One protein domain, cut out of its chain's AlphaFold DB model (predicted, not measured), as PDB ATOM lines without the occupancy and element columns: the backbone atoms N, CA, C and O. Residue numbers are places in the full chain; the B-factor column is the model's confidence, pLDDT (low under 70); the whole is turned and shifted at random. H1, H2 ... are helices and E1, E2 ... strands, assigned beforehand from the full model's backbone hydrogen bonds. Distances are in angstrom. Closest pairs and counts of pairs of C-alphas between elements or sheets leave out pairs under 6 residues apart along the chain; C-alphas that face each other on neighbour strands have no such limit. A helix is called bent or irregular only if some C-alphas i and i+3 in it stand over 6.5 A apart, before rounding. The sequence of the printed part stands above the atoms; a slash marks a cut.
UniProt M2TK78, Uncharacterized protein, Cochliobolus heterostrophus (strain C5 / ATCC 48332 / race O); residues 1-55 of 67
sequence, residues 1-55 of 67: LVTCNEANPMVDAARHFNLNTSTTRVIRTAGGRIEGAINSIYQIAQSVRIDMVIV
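AT A GLANCE: This is residues 1 to 55 of the 67 residues of an uncharacterized protein of Cochliobolus heterostrophus (strain C5 / ATCC 48332 / race O) (UniProt M2TK78). Two short parallel strands, E1 and E2, sit side by side in the middle of a flat model; on one side of them the chain makes a wide open loop through H1, and H2 packs with its first half on the other side, next to E2. After H2, residues 48 to 55 fold back toward residue 1. The printed part has 55 residues, with E1, H1, E2 and H2 in that order along the chain; the class is mixed, helices and strands, with under half of the residues in named elements. It is compact, with a radius of gyration of the C-alphas of 11.1 A, and spans 31 by 24 by 13 A.

HOW THE PARTS SIT: Start at E1, residues 2 to 4, and E2, residues 27 to 29, which are parallel at 41 degrees. Look there for N 3 and O 27, 2.9 A apart, and N 29 and O 3, also 2.9 A, both within hydrogen-bond range. With H1, residues 13 to 16, they form a strand-helix-strand unit, two parallel neighbour strands with a helix between them along the chain, and its crossover is right-handed. H2, residues 35 to 47, comes nearest to E2 at the C-alphas of Thr 29 and Gly 36, 5.8 A. H1 and H2 are apart. In H2, 6 of 9 O i to N i+4 pairs are within hydrogen-bond range; H1 is too short for such a pair.

IN THESE COORDINATES: Find C-alpha 2 at (47.614, -13.462, -17.141), where E1 begins. H2 runs 20.4 A from C-alpha 35 at (55.767, -15.957, -23.416) to C-alpha 47 at (47.409, -29.924, -11.098); it is irregular, with C-alphas 36 and 39 7.4 A apart.

THE WHOLE: The C-alphas farthest apart, Met 10 and Gln 46, are 31.1 A apart, while those of Leu 1 and Val 55 are 5.9 A apart. The printed part has no cut and no long link. Residues 7 to 16 are under pLDDT 70.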
ATOM      1  N   LEU A   1      44.239 -16.207 -15.197       85.94
ATOM      2  CA  LEU A   1      44.386 -14.778 -15.541       85.94
ATOM      3  C   LEU A   1      45.864 -14.457 -15.703       85.94
ATOM      4  O   LEU A   1      46.606 -14.624 -14.745       85.94
ATOM      5  N   VAL A   2      46.280 -14.019 -16.886       87.94
ATOM      6  CA  VAL A   2      47.614 -13.462 -17.141       87.94
ATOM      7  C   VAL A   2      47.479 -11.945 -17.197       87.94
ATOM      8  O   VAL A   2      46.625 -11.440 -17.923       87.94
ATOM      9  N   THR A   3      48.263 -11.217 -16.406       85.06
ATOM     10  CA  THR A   3      48.192  -9.749 -16.315       85.06
ATOM     11  C   THR A   3      49.577  -9.126 -16.164       85.06
ATOM     12  O   THR A   3      50.558  -9.833 -15.926       85.06
ATOM     13  N   CYS A   4      49.672  -7.804 -16.300       82.25
ATOM     14  CA  CYS A   4      50.920  -7.092 -16.073       82.25
ATOM     15  C   CYS A   4      51.322  -7.083 -14.583       82.25
ATOM     16  O   CYS A   4      50.478  -7.087 -13.680       82.25
ATOM     17  N   ASN A   5      52.631  -7.072 -14.323       76.62
ATOM     18  CA  ASN A   5      53.203  -6.979 -12.977       76.62
ATOM     19  C   ASN A   5      53.250  -5.543 -12.410       76.62
ATOM     20  O   ASN A   5      53.698  -5.340 -11.286       76.62
ATOM     21  N   GLU A   6      52.810  -4.540 -13.169       70.56
ATOM     22  CA  GLU A   6      52.816  -3.144 -12.727       70.56
ATOM     23  C   GLU A   6      51.762  -2.862 -11.644       70.56
ATOM     24  O   GLU A   6      50.667  -3.432 -11.629       70.56
ATOM     25  N   ALA A   7      52.102  -1.940 -10.738       60.50
ATOM     26  CA  ALA A   7      51.285  -1.566  -9.581       60.50
ATOM     27  C   ALA A   7      49.971  -0.852  -9.945       60.50
ATOM     28  O   ALA A   7      49.140  -0.637  -9.066       60.50
ATOM     29  N   ASN A   8      49.765  -0.503 -11.220       55.00
ATOM     30  CA  ASN A   8      48.573   0.196 -11.676       55.00
ATOM     31  C   ASN A   8      47.731  -0.657 -12.639       55.00
ATOM     32  O   ASN A   8      47.729  -0.423 -13.851       55.00
ATOM     33  N   PRO A   9      46.990  -1.659 -12.141       52.66
ATOM     34  CA  PRO A   9      45.995  -2.320 -12.953       52.66
ATOM     35  C   PRO A   9      44.751  -1.425 -12.988       52.66
ATOM     36  O   PRO A   9      43.846  -1.584 -12.176       52.66
ATOM     37  N   MET A  10      44.646  -0.526 -13.973       51.16
ATOM     38  CA  MET A  10      43.360   0.128 -14.299       51.16
ATOM     39  C   MET A  10      42.258  -0.884 -14.688       51.16
ATOM     40  O   MET A  10      41.119  -0.497 -14.928       51.16
ATOM     41  N   VAL A  11      42.574  -2.180 -14.740       57.44
ATOM     42  CA  VAL A  11      41.649  -3.264 -15.053       57.44
ATOM     43  C   VAL A  11      41.617  -4.243 -13.881       57.44
ATOM     44  O   VAL A  11      42.462  -5.136 -13.772       57.44
ATOM     45  N   ASP A  12      40.613  -4.106 -13.012       64.56
ATOM     46  CA  ASP A  12      40.235  -5.166 -12.076       64.56
ATOM     47  C   ASP A  12      39.512  -6.266 -12.866       64.56
ATOM     48  O   ASP A  12      38.283  -6.348 -12.924       64.56
ATOM     49  N   ALA A  13      40.301  -7.098 -13.548       63.91
ATOM     50  CA  ALA A  13      39.805  -8.215 -14.343       63.91
ATOM     51  C   ALA A  13      38.900  -9.151 -13.525       63.91
ATOM     52  O   ALA A  13      38.038  -9.818 -14.094       63.91
ATOM     53  N   ALA A  14      39.056  -9.181 -12.196       64.94
ATOM     54  CA  ALA A  14      38.202  -9.986 -11.345       64.94
ATOM     55  C   ALA A  14      36.754  -9.486 -11.332       64.94
ATOM     56  O   ALA A  14      35.838 -10.305 -11.392       64.94
ATOM     57  N   ARG A  15      36.539  -8.165 -11.372       66.94
ATOM     58  CA  ARG A  15      35.195  -7.576 -11.485       66.94
ATOM     59  C   ARG A  15      34.566  -7.795 -12.856       66.94
ATOM     60  O   ARG A  15      33.374  -8.060 -12.930       66.94
ATOM     61  N   HIS A  16      35.346  -7.707 -13.933       69.12
ATOM     62  CA  HIS A  16      34.816  -7.844 -15.297       69.12
ATOM     63  C   HIS A  16      34.459  -9.284 -15.676       69.12
ATOM     64  O   HIS A  16      33.524  -9.498 -16.441       69.12
ATOM     65  N   PHE A  17      35.187 -10.264 -15.139       70.88
ATOM     66  CA  PHE A  17      35.020 -11.677 -15.488       70.88
ATOM     67  C   PHE A  17      34.481 -12.530 -14.330       70.88
ATOM     68  O   PHE A  17      34.557 -13.754 -14.389       70.88
ATOM     69  N   ASN A  18      33.941 -11.891 -13.280       71.19
ATOM     70  CA  ASN A  18      33.419 -12.538 -12.070       71.19
ATOM     71  C   ASN A  18      34.390 -13.589 -11.491       71.19
ATOM     72  O   ASN A  18      34.008 -14.709 -11.141       71.19
ATOM     73  N   LEU A  19      35.680 -13.243 -11.455       74.62
ATOM     74  CA  LEU A  19      36.734 -14.152 -11.017       74.62
ATOM     75  C   LEU A  19      36.756 -14.190  -9.493       74.62
ATOM     76  O   LEU A  19      36.927 -13.160  -8.841       74.62
ATOM     77  N   ASN A  20      36.640 -15.383  -8.922       76.75
ATOM     78  CA  ASN A  20      36.857 -15.595  -7.496       76.75
ATOM     79  C   ASN A  20      38.282 -16.128  -7.242       76.75
ATOM     80  O   ASN A  20      38.915 -16.730  -8.115       76.75
ATOM     81  N   THR A  21      38.805 -15.905  -6.036       72.25
ATOM     82  CA  THR A  21      40.165 -16.321  -5.650       72.25
ATOM     83  C   THR A  21      40.310 -17.835  -5.475       72.25
ATOM     84  O   THR A  21      41.433 -18.341  -5.467       72.25
ATOM     85  N   SER A  22      39.204 -18.573  -5.358       79.38
ATOM     86  CA  SER A  22      39.216 -20.026  -5.185       79.38
ATOM     87  C   SER A  22      39.373 -20.789  -6.505       79.38
ATOM     88  O   SER A  22      40.018 -21.836  -6.513       79.38
ATOM     89  N   THR A  23      38.869 -20.263  -7.623       81.44
ATOM     90  CA  THR A  23      38.924 -20.899  -8.952       81.44
ATOM     91  C   THR A  23      39.910 -20.229  -9.903       81.44
ATOM     92  O   THR A  23      40.251 -20.794 -10.941       81.44
ATOM     93  N   THR A  24      40.414 -19.042  -9.558       85.81
ATOM     94  CA  THR A  24      41.269 -18.261 -10.456       85.81
ATOM     95  C   THR A  24      42.723 -18.289 -10.012       85.81
ATOM     96  O   THR A  24      43.066 -17.922  -8.891       85.81
ATOM     97  N   ARG A  25      43.618 -18.655 -10.935       87.44
ATOM     98  CA  ARG A  25      45.063 -18.443 -10.782       87.44
ATOM     99  C   ARG A  25      45.481 -17.169 -11.510       87.44
ATOM    100  O   ARG A  25      45.101 -16.964 -12.666       87.44
ATOM    101  N   VAL A  26      46.250 -16.318 -10.833       86.69
ATOM    102  CA  VAL A  26      46.768 -15.058 -11.383       86.69
ATOM    103  C   VAL A  26      48.263 -15.202 -11.639       86.69
ATOM    104  O   VAL A  26      49.019 -15.503 -10.721       86.69
ATOM    105  N   ILE A  27      48.677 -14.980 -12.882       88.12
ATOM    106  CA  ILE A  27      50.072 -14.979 -13.324       88.12
ATOM    107  C   ILE A  27      50.397 -13.550 -13.747       88.12
ATOM    108  O   ILE A  27      49.696 -12.973 -14.581       88.12
ATOM    109  N   ARG A  28      51.441 -12.969 -13.159       85.69
ATOM    110  CA  ARG A  28      51.894 -11.613 -13.476       85.69
ATOM    111  C   ARG A  28      53.172 -11.687 -14.296       85.69
ATOM    112  O   ARG A  28      54.142 -12.291 -13.851       85.69
ATOM    113  N   THR A  29      53.171 -11.083 -15.479       85.62
ATOM    114  CA  THR A  29      54.341 -11.023 -16.369       85.62
ATOM    115  C   THR A  29      54.585  -9.593 -16.834       85.62
ATOM    116  O   THR A  29      53.710  -8.734 -16.723       85.62
ATOM    117  N   ALA A  30      55.780  -9.306 -17.354       83.06
ATOM    118  CA  ALA A  30      56.051  -8.018 -17.988       83.06
ATOM    119  C   ALA A  30      55.093  -7.813 -19.178       83.06
ATOM    120  O   ALA A  30      55.026  -8.649 -20.084       83.06
ATOM    121  N   GLY A  31      54.303  -6.737 -19.140       76.50
ATOM    122  CA  GLY A  31      53.303  -6.408 -20.161       76.50
ATOM    123  C   GLY A  31      52.149  -7.409 -20.318       76.50
ATOM    124  O   GLY A  31      51.407  -7.312 -21.290       76.50
ATOM    125  N   GLY A  32      51.992  -8.397 -19.425       78.69
ATOM    126  CA  GLY A  32      50.983  -9.453 -19.586       78.69
ATOM    127  C   GLY A  32      51.248 -10.371 -20.791       78.69
ATOM    128  O   GLY A  32      50.310 -10.881 -21.405       78.69
ATOM    129  N   ARG A  33      52.517 -10.549 -21.183       84.12
ATOM    130  CA  ARG A  33      52.920 -11.421 -22.299       84.12
ATOM    131  C   ARG A  33      52.778 -12.898 -21.929       84.12
ATOM    132  O   ARG A  33      53.200 -13.314 -20.848       84.12
ATOM    133  N   ILE A  34      52.235 -13.687 -22.860       88.75
ATOM    134  CA  ILE A  34      52.069 -15.142 -22.715       88.75
ATOM    135  C   ILE A  34      53.408 -15.877 -22.683       88.75
ATOM    136  O   ILE A  34      53.534 -16.857 -21.957       88.75
ATOM    137  N   GLU A  35      54.416 -15.382 -23.402       88.38
ATOM    138  CA  GLU A  35      55.767 -15.957 -23.416       88.38
ATOM    139  C   GLU A  35      56.325 -16.143 -21.996       88.38
ATOM    140  O   GLU A  35      56.744 -17.235 -21.628       88.38
ATOM    141  N   GLY A  36      56.212 -15.116 -21.148       86.00
ATOM    142  CA  GLY A  36      56.642 -15.189 -19.748       86.00
ATOM    143  C   GLY A  36      55.717 -16.007 -18.838       86.00
ATOM    144  O   GLY A  36      56.073 -16.275 -17.696       86.00
ATOM    145  N   ALA A  37      54.524 -16.385 -19.308       89.81
ATOM    146  CA  ALA A  37      53.517 -17.102 -18.525       89.81
ATOM    147  C   ALA A  37      53.444 -18.597 -18.864       89.81
ATOM    148  O   ALA A  37      52.857 -19.357 -18.093       89.81
ATOM    149  N   ILE A  38      54.008 -19.034 -19.996       92.88
ATOM    150  CA  ILE A  38      53.736 -20.362 -20.560       92.88
ATOM    151  C   ILE A  38      54.150 -21.505 -19.631       92.88
ATOM    152  O   ILE A  38      53.379 -22.442 -19.428       92.88
ATOM    153  N   ASN A  39      55.302 -21.376 -18.968       93.88
ATOM    154  CA  ASN A  39      55.771 -22.362 -17.996       93.88
ATOM    155  C   ASN A  39      54.841 -22.437 -16.780       93.88
ATOM    156  O   ASN A  39      54.500 -23.525 -16.325       93.88
ATOM    157  N   SER A  40      54.372 -21.294 -16.276       92.38
ATOM    158  CA  SER A  40      53.424 -21.256 -15.160       92.38
ATOM    159  C   SER A  40      52.062 -21.836 -15.545       92.38
ATOM    160  O   SER A  40      51.481 -22.580 -14.759       92.38
ATOM    161  N   ILE A  41      51.566 -21.545 -16.753       92.88
ATOM    162  CA  ILE A  41      50.319 -22.123 -17.275       92.88
ATOM    163  C   ILE A  41      50.446 -23.644 -17.359       92.88
ATOM    164  O   ILE A  41      49.562 -24.346 -16.873       92.88
ATOM    165  N   TYR A  42      51.551 -24.146 -17.916       93.75
ATOM    166  CA  TYR A  42      51.806 -25.580 -18.017       93.75
ATOM    167  C   TYR A  42      51.806 -26.251 -16.639       93.75
ATOM    168  O   TYR A  42      51.086 -27.223 -16.438       93.75
ATOM    169  N   GLN A  43      52.540 -25.696 -15.669       93.75
ATOM    170  CA  GLN A  43      52.597 -26.233 -14.305       93.75
ATOM    171  C   GLN A  43      51.224 -26.236 -13.615       93.75
ATOM    172  O   GLN A  43      50.855 -27.207 -12.958       93.75
ATOM    173  N   ILE A  44      50.424 -25.182 -13.796       92.00
ATOM    174  CA  ILE A  44      49.061 -25.133 -13.248       92.00
ATOM    175  C   ILE A  44      48.183 -26.201 -13.906       92.00
ATOM    176  O   ILE A  44      47.487 -26.922 -13.191       92.00
ATOM    177  N   ALA A  45      48.264 -26.355 -15.230       92.06
ATOM    178  CA  ALA A  45      47.478 -27.330 -15.984       92.06
ATOM    179  C   ALA A  45      47.759 -28.789 -15.578       92.06
ATOM    180  O   ALA A  45      46.886 -29.637 -15.744       92.06
ATOM    181  N   GLN A  46      48.935 -29.084 -15.008       94.88
ATOM    182  CA  GLN A  46      49.254 -30.413 -14.462       94.88
ATOM    183  C   GLN A  46      48.481 -30.745 -13.175       94.88
ATOM    184  O   GLN A  46      48.313 -31.916 -12.847       94.88
ATOM    185  N   SER A  47      48.031 -29.737 -12.422       90.88
ATOM    186  CA  SER A  47      47.409 -29.924 -11.098       90.88
ATOM    187  C   SER A  47      45.928 -29.560 -11.061       90.88
ATOM    188  O   SER A  47      45.183 -30.066 -10.223       90.88
ATOM    189  N   VAL A  48      45.489 -28.676 -11.957       89.19
ATOM    190  CA  VAL A  48      44.122 -28.169 -12.016       89.19
ATOM    191  C   VAL A  48      43.715 -28.036 -13.476       89.19
ATOM    192  O   VAL A  48      44.455 -27.489 -14.293       89.19
ATOM    193  N   ARG A  49      42.504 -28.491 -13.804       90.94
ATOM    194  CA  ARG A  49      41.915 -28.266 -15.124       90.94
ATOM    195  C   ARG A  49      41.719 -26.765 -15.353       90.94
ATOM    196  O   ARG A  49      41.072 -26.090 -14.557       90.94
ATOM    197  N   ILE A  50      42.264 -26.255 -16.454       90.06
ATOM    198  CA  ILE A  50      42.074 -24.870 -16.887       90.06
ATOM    199  C   ILE A  50      41.002 -24.859 -17.976       90.06
ATOM    200  O   ILE A  50      41.249 -25.338 -19.078       90.06
ATOM    201  N   ASP A  51      39.831 -24.292 -17.687       89.25
ATOM    202  CA  ASP A  51      38.766 -24.132 -18.690       89.25
ATOM    203  C   ASP A  51      38.911 -22.841 -19.512       89.25
ATOM    204  O   ASP A  51      38.393 -22.748 -20.622       89.25
ATOM    205  N   MET A  52      39.622 -21.835 -18.988       87.69
ATOM    206  CA  MET A  52      39.797 -20.547 -19.659       87.69
ATOM    207  C   MET A  52      41.094 -19.846 -19.245       87.69
ATOM    208  O   MET A  52      41.434 -19.763 -18.061       87.69
ATOM    209  N   VAL A  53      41.782 -19.258 -20.227       88.69
ATOM    210  CA  VAL A  53      42.896 -18.329 -20.003       88.69
ATOM    211  C   VAL A  53      42.475 -16.936 -20.454       88.69
ATOM    212  O   VAL A  53      42.249 -16.694 -21.632       88.69
ATOM    213  N   ILE A  54      42.388 -16.013 -19.498       86.50
ATOM    214  CA  ILE A  54      42.123 -14.591 -19.748       86.50
ATOM    215  C   ILE A  54      43.455 -13.849 -19.708       86.50
ATOM    216  O   ILE A  54      44.199 -14.007 -18.733       86.50
ATOM    217  N   VAL A  55      43.737 -13.042 -20.731       86.50
ATOM    218  CA  VAL A  55      44.941 -12.206 -20.834       86.50
ATOM    219  C   VAL A  55      44.527 -10.744 -20.793       86.50
ATOM    220  O   VAL A  55      43.709 -10.309 -21.597       86.50
TER     221      VAL A  55